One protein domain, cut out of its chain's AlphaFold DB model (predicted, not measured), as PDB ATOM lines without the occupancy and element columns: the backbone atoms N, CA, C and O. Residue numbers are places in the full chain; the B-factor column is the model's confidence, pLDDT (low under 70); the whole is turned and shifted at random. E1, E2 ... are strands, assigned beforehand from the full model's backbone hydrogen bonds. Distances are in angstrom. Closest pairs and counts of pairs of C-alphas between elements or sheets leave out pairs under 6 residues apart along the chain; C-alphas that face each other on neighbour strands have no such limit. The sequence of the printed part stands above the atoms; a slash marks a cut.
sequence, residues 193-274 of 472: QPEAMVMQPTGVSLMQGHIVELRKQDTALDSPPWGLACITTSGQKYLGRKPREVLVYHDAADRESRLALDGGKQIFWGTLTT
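AT A GLANCE: This is residues 193 to 274 of the 472 residues of an uncharacterized protein of Desulfovibrio marinus (UniProt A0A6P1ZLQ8). Picture a small closed barrel of six strands, with each strand lying between two neighbours; round the ring run E1, E2, E3, E6, E5, E4 and back to E1, and all neighbours are antiparallel. The long strand E1 bends by 87 degrees at residue 203, and the link of residues 234 to 243 takes the chain from E3 to E4 on the opposite side of the ring. The printed part has 82 residues with no named helix and six named strands, E1 to E6 in order along the chain, and its class is all strand. It is compact, with a radius of gyration of the C-alphas of 11.8 A, and rounded, with spans of 29 by 29 by 25 A.

HOW THE PARTS SIT: Begin at E1, residues 195 to 206, and go on to E2, residues 209 to 216: these antiparallel neighbours form a hairpin with a tight link, at 148 degrees between their directions. Look at N 198 and O 215, 2.8 A apart, and at N 206 and O 209, also 2.8 A, both within hydrogen-bond range. On the other side of E2 you find E3, residues 227 to 233, in a second hairpin at 132 degrees, with N 212 and O 229 within hydrogen-bond range at 2.8 A. E1, E2 and E3 make a meander, each strand the antiparallel neighbour of the one before. E4, residues 244 to 250, is apart from E3 but is the antiparallel neighbour of E1, on the other side of E1 from E2; there N 199 and O 244 are 2.8 A apart. E1 to E4 make a Greek key, four strands in a row of which three are a meander and the first is the antiparallel neighbour of the fourth. E5, residues 258 to 262, makes a hairpin with E4 at 141 degrees, where N 249 and O 260 are 2.8 A apart. E6, residues 267 to 272, makes a hairpin with E5 at 150 degrees, where N 261 and O 268 are 2.8 A apart. E4, E5 and E6 are a second meander, and E3 to E6 a second Greek key. E6 is also the antiparallel neighbour of E3, at 141 degrees, with N 230 and O 271 at 2.9 A. E1 and E6 are apart, and so are E2 and E5.

IN THESE COORDINATES: Find C-alpha 195 at (33.218, -12.091, 2.045); from there E1 runs 25.4 A to C-alpha 206 at (45.033, 10.113, 5.915). E2 goes 21.6 A from C-alpha 209 to C-alpha 216, and E3 goes 18.2 A from C-alpha 227 to C-alpha 233. E4 measures 17.6 A from C-alpha 244 to C-alpha 250, and E5, five residues, 13.7 A from C-alpha 258 to C-alpha 262. E6 runs 16.0 A from C-alpha 267 and ends at C-alpha 272, at (38.766, -1.094, 10.399).

THE WHOLE: The two C-alphas farthest apart are those of Met 207 and Asp 218, at 31.9 A; those of the first and last printed residues, Gln 193 and Thr 274, are 23.9 A apart. The printed part has no cut. The links E1 to E2 and E5 to E6 are tight, the other three are short, and no link is long. In the B-factor column, the mean pLDDT of the printed part is 80.8; look for values under 70 at residue 221, residues 234 to 238 and residue 255.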
ATOM      1  N   GLN A 193      37.941 -17.251   4.971       79.00
ATOM      2  CA  GLN A 193      37.121 -17.228   3.757       79.00
ATOM      3  C   GLN A 193      36.767 -15.785   3.348       79.00
ATOM      4  O   GLN A 193      36.497 -14.955   4.216       79.00
ATOM      5  N   PRO A 194      36.767 -15.467   2.041       83.56
ATOM      6  CA  PRO A 194      36.422 -14.135   1.563       83.56
ATOM      7  C   PRO A 194      34.922 -13.848   1.687       83.56
ATOM      8  O   PRO A 194      34.093 -14.679   1.326       83.56
ATOM      9  N   GLU A 195      34.581 -12.625   2.087       84.56
ATOM     10  CA  GLU A 195      33.218 -12.091   2.045       84.56
ATOM     11  C   GLU A 195      33.096 -11.084   0.889       84.56
ATOM     12  O   GLU A 195      33.909 -10.162   0.758       84.56
ATOM     13  N   ALA A 196      32.101 -11.269   0.016       86.38
ATOM     14  CA  ALA A 196      31.868 -10.380  -1.120       86.38
ATOM     15  C   ALA A 196      31.244  -9.057  -0.651       86.38
ATOM     16  O   ALA A 196      30.164  -9.024  -0.056       86.38
ATOM     17  N   MET A 197      31.938  -7.948  -0.910       88.06
ATOM     18  CA  MET A 197      31.513  -6.615  -0.493       88.06
ATOM     19  C   MET A 197      31.725  -5.580  -1.598       88.06
ATOM     20  O   MET A 197      32.535  -5.737  -2.509       88.06
ATOM     21  N   VAL A 198      31.022  -4.460  -1.479       88.56
ATOM     22  CA  VAL A 198      31.218  -3.266  -2.295       88.56
ATOM     23  C   VAL A 198      32.019  -2.252  -1.489       88.56
ATOM     24  O   VAL A 198      31.594  -1.782  -0.432       88.56
ATOM     25  N   MET A 199      33.187  -1.889  -2.012       88.00
ATOM     26  CA  MET A 199      34.029  -0.826  -1.483       88.00
ATOM     27  C   MET A 199      33.684   0.497  -2.160       88.00
ATOM     28  O   MET A 199      33.832   0.656  -3.374       88.00
ATOM     29  N   GLN A 200      33.295   1.482  -1.355       88.62
ATOM     30  CA  GLN A 200      32.982   2.831  -1.800       88.62
ATOM     31  C   GLN A 200      33.983   3.845  -1.218       88.62
ATOM     32  O   GLN A 200      34.000   4.101  -0.013       88.62
ATOM     33  N   PRO A 201      34.827   4.466  -2.057       87.38
ATOM     34  CA  PRO A 201      35.785   5.462  -1.588       87.38
ATOM     35  C   PRO A 201      35.107   6.734  -1.075       87.38
ATOM     36  O   PRO A 201      34.287   7.339  -1.765       87.38
ATOM     37  N   THR A 202      35.494   7.186   0.120       84.31
ATOM     38  CA  THR A 202      34.950   8.425   0.714       84.31
ATOM     39  C   THR A 202      35.598   9.692   0.149       84.31
ATOM     40  O   THR A 202      35.074  10.792   0.297       84.31
ATOM     41  N   GLY A 203      36.765   9.555  -0.491       82.56
ATOM     42  CA  GLY A 203      37.591  10.680  -0.937       82.56
ATOM     43  C   GLY A 203      38.424  11.330   0.174       82.56
ATOM     44  O   GLY A 203      39.192  12.246  -0.116       82.56
ATOM     45  N   VAL A 204      38.318  10.856   1.421       84.94
ATOM     46  CA  VAL A 204      39.163  11.291   2.539       84.94
ATOM     47  C   VAL A 204      40.431  10.438   2.577       84.94
ATOM     48  O   VAL A 204      40.368   9.209   2.519       84.94
ATOM     49  N   SER A 205      41.586  11.095   2.666       85.06
ATOM     50  CA  SER A 205      42.895  10.437   2.756       85.06
ATOM     51  C   SER A 205      43.615  10.884   4.023       85.06
ATOM     52  O   SER A 205      43.627  12.072   4.341       85.06
ATOM     53  N   LEU A 206      44.211   9.930   4.725       84.62
ATOM     54  CA  LEU A 206      45.033  10.113   5.915       84.62
ATOM     55  C   LEU A 206      46.475   9.674   5.617       84.62
ATOM     56  O   LEU A 206      46.743   9.052   4.589       84.62
ATOM     57  N   MET A 207      47.403   9.932   6.544       77.62
ATOM     58  CA  MET A 207      48.779   9.422   6.431       77.62
ATOM     59  C   MET A 207      48.837   7.889   6.364       77.62
ATOM     60  O   MET A 207      49.744   7.323   5.760       77.62
ATOM     61  N   GLN A 208      47.870   7.211   6.986       78.56
ATOM     62  CA  GLN A 208      47.791   5.755   7.048       78.56
ATOM     63  C   GLN A 208      47.191   5.119   5.780       78.56
ATOM     64  O   GLN A 208      47.403   3.923   5.561       78.56
ATOM     65  N   GLY A 209      46.458   5.886   4.960       84.31
ATOM     66  CA  GLY A 209      45.744   5.385   3.783       84.31
ATOM     67  C   GLY A 209      44.459   6.155   3.448       84.31
ATOM     68  O   GLY A 209      44.181   7.224   3.992       84.31
ATOM     69  N   HIS A 210      43.667   5.611   2.532       86.81
ATOM     70  CA  HIS A 210      42.368   6.142   2.122       86.81
ATOM     71  C   HIS A 210      41.245   5.549   2.971       86.81
ATOM     72  O   HIS A 210      41.218   4.342   3.202       86.81
ATOM     73  N   ILE A 211      40.286   6.382   3.378       88.94
ATOM     74  CA  ILE A 211      39.089   5.903   4.073       88.94
ATOM     75  C   ILE A 211      38.077   5.415   3.036       88.94
ATOM     76  O   ILE A 211      37.683   6.158   2.126       88.94
ATOM     77  N   VAL A 212      37.631   4.176   3.191       89.75
ATOM     78  CA  VAL A 212      36.615   3.545   2.351       89.75
ATOM     79  C   VAL A 212      35.471   3.016   3.201       89.75
ATOM     80  O   VAL A 212      35.663   2.555   4.325       89.75
ATOM     81  N   GLU A 213      34.273   3.096   2.643       89.62
ATOM     82  CA  GLU A 213      33.078   2.446   3.167       89.62
ATOM     83  C   GLU A 213      32.998   1.038   2.586       89.62
ATOM     84  O   GLU A 213      33.156   0.857   1.377       89.62
ATOM     85  N   LEU A 214      32.757   0.051   3.443       88.94
ATOM     86  CA  LEU A 214      32.488  -1.324   3.039       88.94
ATOM     87  C   LEU A 214      31.002  -1.605   3.242       88.94
ATOM     88  O   LEU A 214      30.448  -1.317   4.305       88.94
ATOM     89  N   ARG A 215      30.345  -2.135   2.211       88.25
ATOM     90  CA  ARG A 215      28.926  -2.513   2.219       88.25
ATOM     91  C   ARG A 215      28.792  -3.955   1.755       88.25
ATOM     92  O   ARG A 215      29.482  -4.347   0.819       88.25
ATOM     93  N   LYS A 216      27.911  -4.738   2.376       85.19
ATOM     94  CA  LYS A 216      27.586  -6.072   1.849       85.19
ATOM     95  C   LYS A 216      26.782  -5.918   0.557       85.19
ATOM     96  O   LYS A 216      26.026  -4.958   0.421       85.19
ATOM     97  N   GLN A 217      26.972  -6.839  -0.383       79.19
ATOM     98  CA  GLN A 217      26.415  -6.737  -1.736       79.19
ATOM     99  C   GLN A 217      24.876  -6.687  -1.753       79.19
ATOM    100  O   GLN A 217      24.305  -5.921  -2.522       79.19
ATOM    101  N   ASP A 218      24.226  -7.390  -0.823       75.06
ATOM    102  CA  ASP A 218      22.760  -7.516  -0.766       75.06
ATOM    103  C   ASP A 218      22.070  -6.440   0.089       75.06
ATOM    104  O   ASP A 218      20.881  -6.526   0.389       75.06
ATOM    105  N   THR A 219      22.807  -5.422   0.546       75.25
ATOM    106  CA  THR A 219      22.243  -4.387   1.423       75.25
ATOM    107  C   THR A 219      21.748  -3.191   0.613       75.25
ATOM    108  O   THR A 219      22.471  -2.675  -0.239       75.25
ATOM    109  N   ALA A 220      20.538  -2.706   0.915       73.06
ATOM    110  CA  ALA A 220      19.982  -1.499   0.305       73.06
ATOM    111  C   ALA A 220      20.938  -0.294   0.420       73.06
ATOM    112  O   ALA A 220      21.661  -0.134   1.410       73.06
ATOM    113  N   LEU A 221      20.920   0.580  -0.592       68.25
ATOM    114  CA  LEU A 221      21.828   1.731  -0.699       68.25
ATOM    115  C   LEU A 221      21.715   2.700   0.499       68.25
ATOM    116  O   LEU A 221      22.703   3.331   0.878       68.25
ATOM    117  N   ASP A 222      20.532   2.761   1.120       72.00
ATOM    118  CA  ASP A 222      20.207   3.623   2.263       72.00
ATOM    119  C   ASP A 222      20.470   2.987   3.635       72.00
ATOM    120  O   ASP A 222      20.267   3.629   4.663       72.00
ATOM    121  N   SER A 223      20.968   1.754   3.692       78.38
ATOM    122  CA  SER A 223      21.371   1.141   4.959       78.38
ATOM    123  C   SER A 223      22.714   1.700   5.455       78.38
ATOM    124  O   SER A 223      23.511   2.206   4.653       78.38
ATOM    125  N   PRO A 224      23.028   1.612   6.760       82.00
ATOM    126  CA  PRO A 224      24.363   1.939   7.260       82.00
ATOM    127  C   PRO A 224      25.440   1.053   6.598       82.00
ATOM    128  O   PRO A 224      25.179  -0.116   6.304       82.00
ATOM    129  N   PRO A 225      26.657   1.574   6.343       85.69
ATOM    130  CA  PRO A 225      27.771   0.750   5.880       85.69
ATOM    131  C   PRO A 225      28.158  -0.294   6.937       85.69
ATOM    132  O   PRO A 225      28.050  -0.035   8.134       85.69
ATOM    133  N   TRP A 226      28.669  -1.447   6.492       85.50
ATOM    134  CA  TRP A 226      29.158  -2.513   7.379       85.50
ATOM    135  C   TRP A 226      30.318  -2.027   8.252       85.50
ATOM    136  O   TRP A 226      30.399  -2.343   9.434       85.50
ATOM    137  N   GLY A 227      31.201  -1.211   7.675       85.81
ATOM    138  CA  GLY A 227      32.310  -0.618   8.403       85.81
ATOM    139  C   GLY A 227      33.071   0.409   7.578       85.81
ATOM    140  O   GLY A 227      32.943   0.490   6.353       85.81
ATOM    141  N   LEU A 228      33.882   1.200   8.275       89.31
ATOM    142  CA  LEU A 228      34.815   2.147   7.676       89.31
ATOM    143  C   LEU A 228      36.229   1.602   7.817       89.31
ATOM    144  O   LEU A 228      36.711   1.407   8.933       89.31
ATOM    145  N   ALA A 229      36.903   1.400   6.693       88.56
ATOM    146  CA  ALA A 229      38.264   0.890   6.657       88.56
ATOM    147  C   ALA A 229      39.234   1.967   6.167       88.56
ATOM    148  O   ALA A 229      38.938   2.705   5.228       88.56
ATOM    149  N   CYS A 230      40.420   2.035   6.769       88.44
ATOM    150  CA  CYS A 230      41.538   2.800   6.229       88.44
ATOM    151  C   CYS A 230      42.458   1.844   5.482       88.44
ATOM    152  O   CYS A 230      43.127   1.009   6.091       88.44
ATOM    153  N   ILE A 231      42.489   1.976   4.160       88.19
ATOM    154  CA  ILE A 231      43.201   1.064   3.273       88.19
ATOM    155  C   ILE A 231      44.365   1.767   2.589       88.19
ATOM    156  O   ILE A 231      44.287   2.934   2.207       88.19
ATOM    157  N   THR A 232      45.450   1.039   2.376       82.62
ATOM    158  CA  THR A 232      46.544   1.476   1.513       82.62
ATOM    159  C   THR A 232      46.585   0.613   0.263       82.62
ATOM    160  O   THR A 232      46.254  -0.574   0.267       82.62
ATOM    161  N   THR A 233      46.982   1.232  -0.839       72.19
ATOM    162  CA  THR A 233      47.056   0.595  -2.148       72.19
ATOM    163  C   THR A 233      48.396  -0.105  -2.330       72.19
ATOM    164  O   THR A 233      49.439   0.485  -2.045       72.19
ATOM    165  N   SER A 234      48.395  -1.305  -2.905       64.25
ATOM    166  CA  SER A 234      49.630  -2.025  -3.234       64.25
ATOM    167  C   SER A 234      50.424  -1.462  -4.424       64.25
ATOM    168  O   SER A 234      51.526  -1.945  -4.682       64.25
ATOM    169  N   GLY A 235      49.883  -0.507  -5.190       57.47
ATOM    170  CA  GLY A 235      50.528  -0.062  -6.433       57.47
ATOM    171  C   GLY A 235      50.072   1.287  -6.989       57.47
ATOM    172  O   GLY A 235      50.914   2.141  -7.249       57.47
ATOM    173  N   GLN A 236      48.766   1.521  -7.183       52.22
ATOM    174  CA  GLN A 236      48.300   2.822  -7.684       52.22
ATOM    175  C   GLN A 236      48.088   3.833  -6.566       52.22
ATOM    176  O   GLN A 236      47.278   3.610  -5.680       52.22
ATOM    177  N   LYS A 237      48.733   4.995  -6.696       54.66
ATOM    178  CA  LYS A 237      48.663   6.114  -5.744       54.66
ATOM    179  C   LYS A 237      47.276   6.778  -5.648       54.66
ATOM    180  O   LYS A 237      47.066   7.594  -4.759       54.66
ATOM    181  N   TYR A 238      46.357   6.457  -6.565       59.53
ATOM    182  CA  TYR A 238      45.039   7.080  -6.666       59.53
ATOM    183  C   TYR A 238      43.923   6.036  -6.681       59.53
ATOM    184  O   TYR A 238      43.841   5.204  -7.586       59.53
ATOM    185  N   LEU A 239      43.027   6.126  -5.699       71.69
ATOM    186  CA  LEU A 239      41.791   5.355  -5.646       71.69
ATOM    187  C   LEU A 239      40.671   6.154  -6.335       71.69
ATOM    188  O   LEU A 239      40.308   7.243  -5.887       71.69
ATOM    189  N   GLY A 240      40.148   5.649  -7.456       71.44
ATOM    190  CA  GLY A 240      39.054   6.307  -8.187       71.44
ATOM    191  C   GLY A 240      37.766   6.388  -7.358       71.44
ATOM    192  O   GLY A 240      37.544   5.555  -6.495       71.44
ATOM    193  N   ARG A 241      36.883   7.361  -7.629       75.12
ATOM    194  CA  ARG A 241      35.650   7.592  -6.834       75.12
ATOM    195  C   ARG A 241      34.523   6.569  -7.044       75.12
ATOM    196  O   ARG A 241      33.516   6.634  -6.348       75.12
ATOM    197  N   LYS A 242      34.650   5.675  -8.026       83.56
ATOM    198  CA  LYS A 242      33.592   4.715  -8.363       83.56
ATOM    199  C   LYS A 242      33.580   3.553  -7.357       83.56
ATOM    200  O   LYS A 242      34.669   3.098  -6.996       83.56
ATOM    201  N   PRO A 243      32.396   3.067  -6.941       83.62
ATOM    202  CA  PRO A 243      32.285   1.833  -6.173       83.62
ATOM    203  C   PRO A 243      32.951   0.672  -6.914       83.62
ATOM    204  O   PRO A 243      32.948   0.633  -8.148       83.62
ATOM    205  N   ARG A 244      33.549  -0.250  -6.162       86.31
ATOM    206  CA  ARG A 244      34.172  -1.461  -6.699       86.31
ATOM    207  C   ARG A 244      33.791  -2.661  -5.856       86.31
ATOM    208  O   ARG A 244      33.851  -2.589  -4.633       86.31
ATOM    209  N   GLU A 245      33.463  -3.753  -6.521       87.00
ATOM    210  CA  GLU A 245      33.316  -5.055  -5.882       87.00
ATOM    211  C   GLU A 245      34.692  -5.562  -5.455       87.00
ATOM    212  O   GLU A 245      35.677  -5.460  -6.196       87.00
ATOM    213  N   VAL A 246      34.766  -6.039  -4.220       87.50
ATOM    214  CA  VAL A 246      35.989  -6.509  -3.582       87.50
ATOM    215  C   VAL A 246      35.684  -7.729  -2.725       87.50
ATOM    216  O   VAL A 246      34.627  -7.832  -2.105       87.50
ATOM    217  N   LEU A 247      36.648  -8.640  -2.658       87.25
ATOM    218  CA  LEU A 247      36.619  -9.743  -1.706       87.25
ATOM    219  C   LEU A 247      37.345  -9.305  -0.439       87.25
ATOM    220  O   LEU A 247      38.527  -8.961  -0.499       87.25
ATOM    221  N   VAL A 248      36.640  -9.288   0.688       86.50
ATOM    222  CA  VAL A 248      37.174  -8.858   1.983       86.50
ATOM    223  C   VAL A 248      37.546 -10.077   2.808       86.50
ATOM    224  O   VAL A 248      36.724 -10.957   3.037       86.50
ATOM    225  N   TYR A 249      38.784 -10.102   3.285       86.00
ATOM    226  CA  TYR A 249      39.292 -11.088   4.229       86.00
ATOM    227  C   TYR A 249      39.477 -10.381   5.569       86.00
ATOM    228  O   TYR A 249      40.284  -9.448   5.675       86.00
ATOM    229  N   HIS A 250      38.708 -10.802   6.568       83.62
ATOM    230  CA  HIS A 250      38.724 -10.234   7.913       83.62
ATOM    231  C   HIS A 250      38.539 -11.338   8.947       83.62
ATOM    232  O   HIS A 250      37.664 -12.184   8.798       83.62
ATOM    233  N   ASP A 251      39.372 -11.333   9.979       80.81
ATOM    234  CA  ASP A 251      39.206 -12.232  11.116       80.81
ATOM    235  C   ASP A 251      38.488 -11.470  12.236       80.81
ATOM    236  O   ASP A 251      39.007 -10.480  12.757       80.81
ATOM    237  N   ALA A 252      37.286 -11.921  12.600       71.06
ATOM    238  CA  ALA A 252      36.482 -11.306  13.653       71.06
ATOM    239  C   ALA A 252      37.151 -11.386  15.040       71.06
ATOM    240  O   ALA A 252      36.830 -10.584  15.918       71.06
ATOM    241  N   ALA A 253      38.085 -12.324  15.239       71.75
ATOM    242  CA  ALA A 253      38.861 -12.463  16.468       71.75
ATOM    243  C   ALA A 253      40.131 -11.587  16.490       71.75
ATOM    244  O   ALA A 253      40.795 -11.499  17.529       71.75
ATOM    245  N   ASP A 254      40.484 -10.917  15.383       76.75
ATOM    246  CA  ASP A 254      41.682 -10.079  15.317       76.75
ATOM    247  C   ASP A 254      41.500  -8.765  16.093       76.75
ATOM    248  O   ASP A 254      40.737  -7.869  15.721       76.75
ATOM    249  N   ARG A 255      42.287  -8.616  17.161       66.56
ATOM    250  CA  ARG A 255      42.281  -7.445  18.048       66.56
ATOM    251  C   ARG A 255      42.729  -6.157  17.349       66.56
ATOM    252  O   ARG A 255      42.421  -5.069  17.825       66.56
ATOM    253  N   GLU A 256      43.460  -6.268  16.239       70.69
ATOM    254  CA  GLU A 256      43.878  -5.124  15.422       70.69
ATOM    255  C   GLU A 256      42.916  -4.813  14.263       70.69
ATOM    256  O   GLU A 256      43.146  -3.855  13.519       70.69
ATOM    257  N   SER A 257      41.840  -5.599  14.118       80.56
ATOM    258  CA  SER A 257      40.803  -5.447  13.092       80.56
ATOM    259  C   SER A 257      41.377  -5.259  11.683       80.56
ATOM    260  O   SER A 257      40.965  -4.366  10.929       80.56
ATOM    261  N   ARG A 258      42.395  -6.057  11.341       82.88
ATOM    262  CA  ARG A 258      43.090  -5.972  10.056       82.88
ATOM    263  C   ARG A 258      42.219  -6.535   8.938       82.88
ATOM    264  O   ARG A 258      41.472  -7.491   9.108       82.88
ATOM    265  N   LEU A 259      42.365  -5.934   7.762       85.38
ATOM    266  CA  LEU A 259      41.613  -6.267   6.561       85.38
ATOM    267  C   LEU A 259      42.561  -6.457   5.382       85.38
ATOM    268  O   LEU A 259      43.447  -5.627   5.141       85.38
ATOM    269  N   ALA A 260      42.314  -7.496   4.591       84.44
ATOM    270  CA  ALA A 260      42.821  -7.601   3.229       84.44
ATOM    271  C   ALA A 260      41.646  -7.495   2.254       84.44
ATOM    272  O   ALA A 260      40.603  -8.099   2.485       84.44
ATOM    273  N   LEU A 261      41.801  -6.737   1.169       84.62
ATOM    274  CA  LEU A 261      40.797  -6.653   0.111       84.62
ATOM    275  C   LEU A 261      41.415  -7.040  -1.230       84.62
ATOM    276  O   LEU A 261      42.411  -6.445  -1.648       84.62
ATOM    277  N   ASP A 262      40.809  -7.996  -1.926       83.69
ATOM    278  CA  ASP A 262      41.146  -8.320  -3.311       83.69
ATOM    279  C   ASP A 262      40.165  -7.612  -4.255       83.69
ATOM    280  O   ASP A 262      38.987  -7.956  -4.332       83.69
ATOM    281  N   GLY A 263      40.653  -6.590  -4.963       77.06
ATOM    282  CA  GLY A 263      39.918  -5.877  -6.014       77.06
ATOM    283  C   GLY A 263      40.236  -6.385  -7.422       77.06
ATOM    284  O   GLY A 263      40.189  -5.619  -8.390       77.06
ATOM    285  N   GLY A 264      40.683  -7.636  -7.553       79.06
ATOM    286  CA  GLY A 264      40.981  -8.313  -8.812       79.06
ATOM    287  C   GLY A 264      42.342  -7.936  -9.396       79.06
ATOM    288  O   GLY A 264      43.237  -8.773  -9.484       79.06
ATOM    289  N   LYS A 265      42.526  -6.678  -9.822       72.81
ATOM    290  CA  LYS A 265      43.819  -6.183 -10.353       72.81
ATOM    291  C   LYS A 265      44.752  -5.652  -9.264       72.81
ATOM    292  O   LYS A 265      45.945  -5.495  -9.509       72.81
ATOM    293  N   GLN A 266      44.214  -5.326  -8.092       76.69
ATOM    294  CA  GLN A 266      44.943  -4.695  -6.997       76.69
ATOM    295  C   GLN A 266      44.520  -5.313  -5.673       76.69
ATOM    296  O   GLN A 266      43.334  -5.538  -5.447       76.69
ATOM    297  N   ILE A 267      45.504  -5.531  -4.805       80.88
ATOM    298  CA  ILE A 267      45.271  -5.896  -3.415       80.88
ATOM    299  C   ILE A 267      45.360  -4.621  -2.587       80.88
ATOM    300  O   ILE A 267      46.258  -3.791  -2.782       80.88
ATOM    301  N   PHE A 268      44.426  -4.477  -1.664       84.12
ATOM    302  CA  PHE A 268      44.445  -3.460  -0.636       84.12
ATOM    303  C   PHE A 268      44.638  -4.148   0.707       84.12
ATOM    304  O   PHE A 268      44.184  -5.270   0.922       84.12
ATOM    305  N   TRP A 269      45.312  -3.473   1.622       86.38
ATOM    306  CA  TRP A 269      45.373  -3.901   3.012       86.38
ATOM    307  C   TRP A 269      45.135  -2.697   3.902       86.38
ATOM    308  O   TRP A 269      45.490  -1.565   3.556       86.38
ATOM    309  N   GLY A 270      44.512  -2.931   5.043       86.12
ATOM    310  CA  GLY A 270      44.068  -1.865   5.916       86.12
ATOM    311  C   GLY A 270      43.604  -2.383   7.258       86.12
ATOM    312  O   GLY A 270      43.836  -3.535   7.614       86.12
ATOM    313  N   THR A 271      42.945  -1.505   7.992       86.69
ATOM    314  CA  THR A 271      42.297  -1.828   9.260       86.69
ATOM    315  C   THR A 271      40.920  -1.186   9.281       86.69
ATOM    316  O   THR A 271      40.717  -0.122   8.679       86.69
ATOM    317  N   LEU A 272      39.972  -1.804   9.983       86.31
ATOM    318  CA  LEU A 272      38.766  -1.094  10.399       86.31
ATOM    319  C   LEU A 272      39.167   0.083  11.285       86.31
ATOM    320  O   LEU A 272      40.127   0.011  12.051       86.31
ATOM    321  N   THR A 273      38.459   1.195  11.127       86.31
ATOM    322  CA  THR A 273      38.799   2.446  11.802       86.31
ATOM    323  C   THR A 273      37.714   2.891  12.755       86.31
ATOM    324  O   THR A 273      36.545   3.013  12.390       86.31
ATOM    325  N   THR A 274      38.128   3.222  13.973       86.88
ATOM    326  CA  THR A 274      37.263   3.887  14.949       86.88
ATOM    327  C   THR A 274      37.193   5.393  14.673       86.88
ATOM    328  O   THR A 274      37.967   5.940  13.881       86.88
TER     329      THR A 274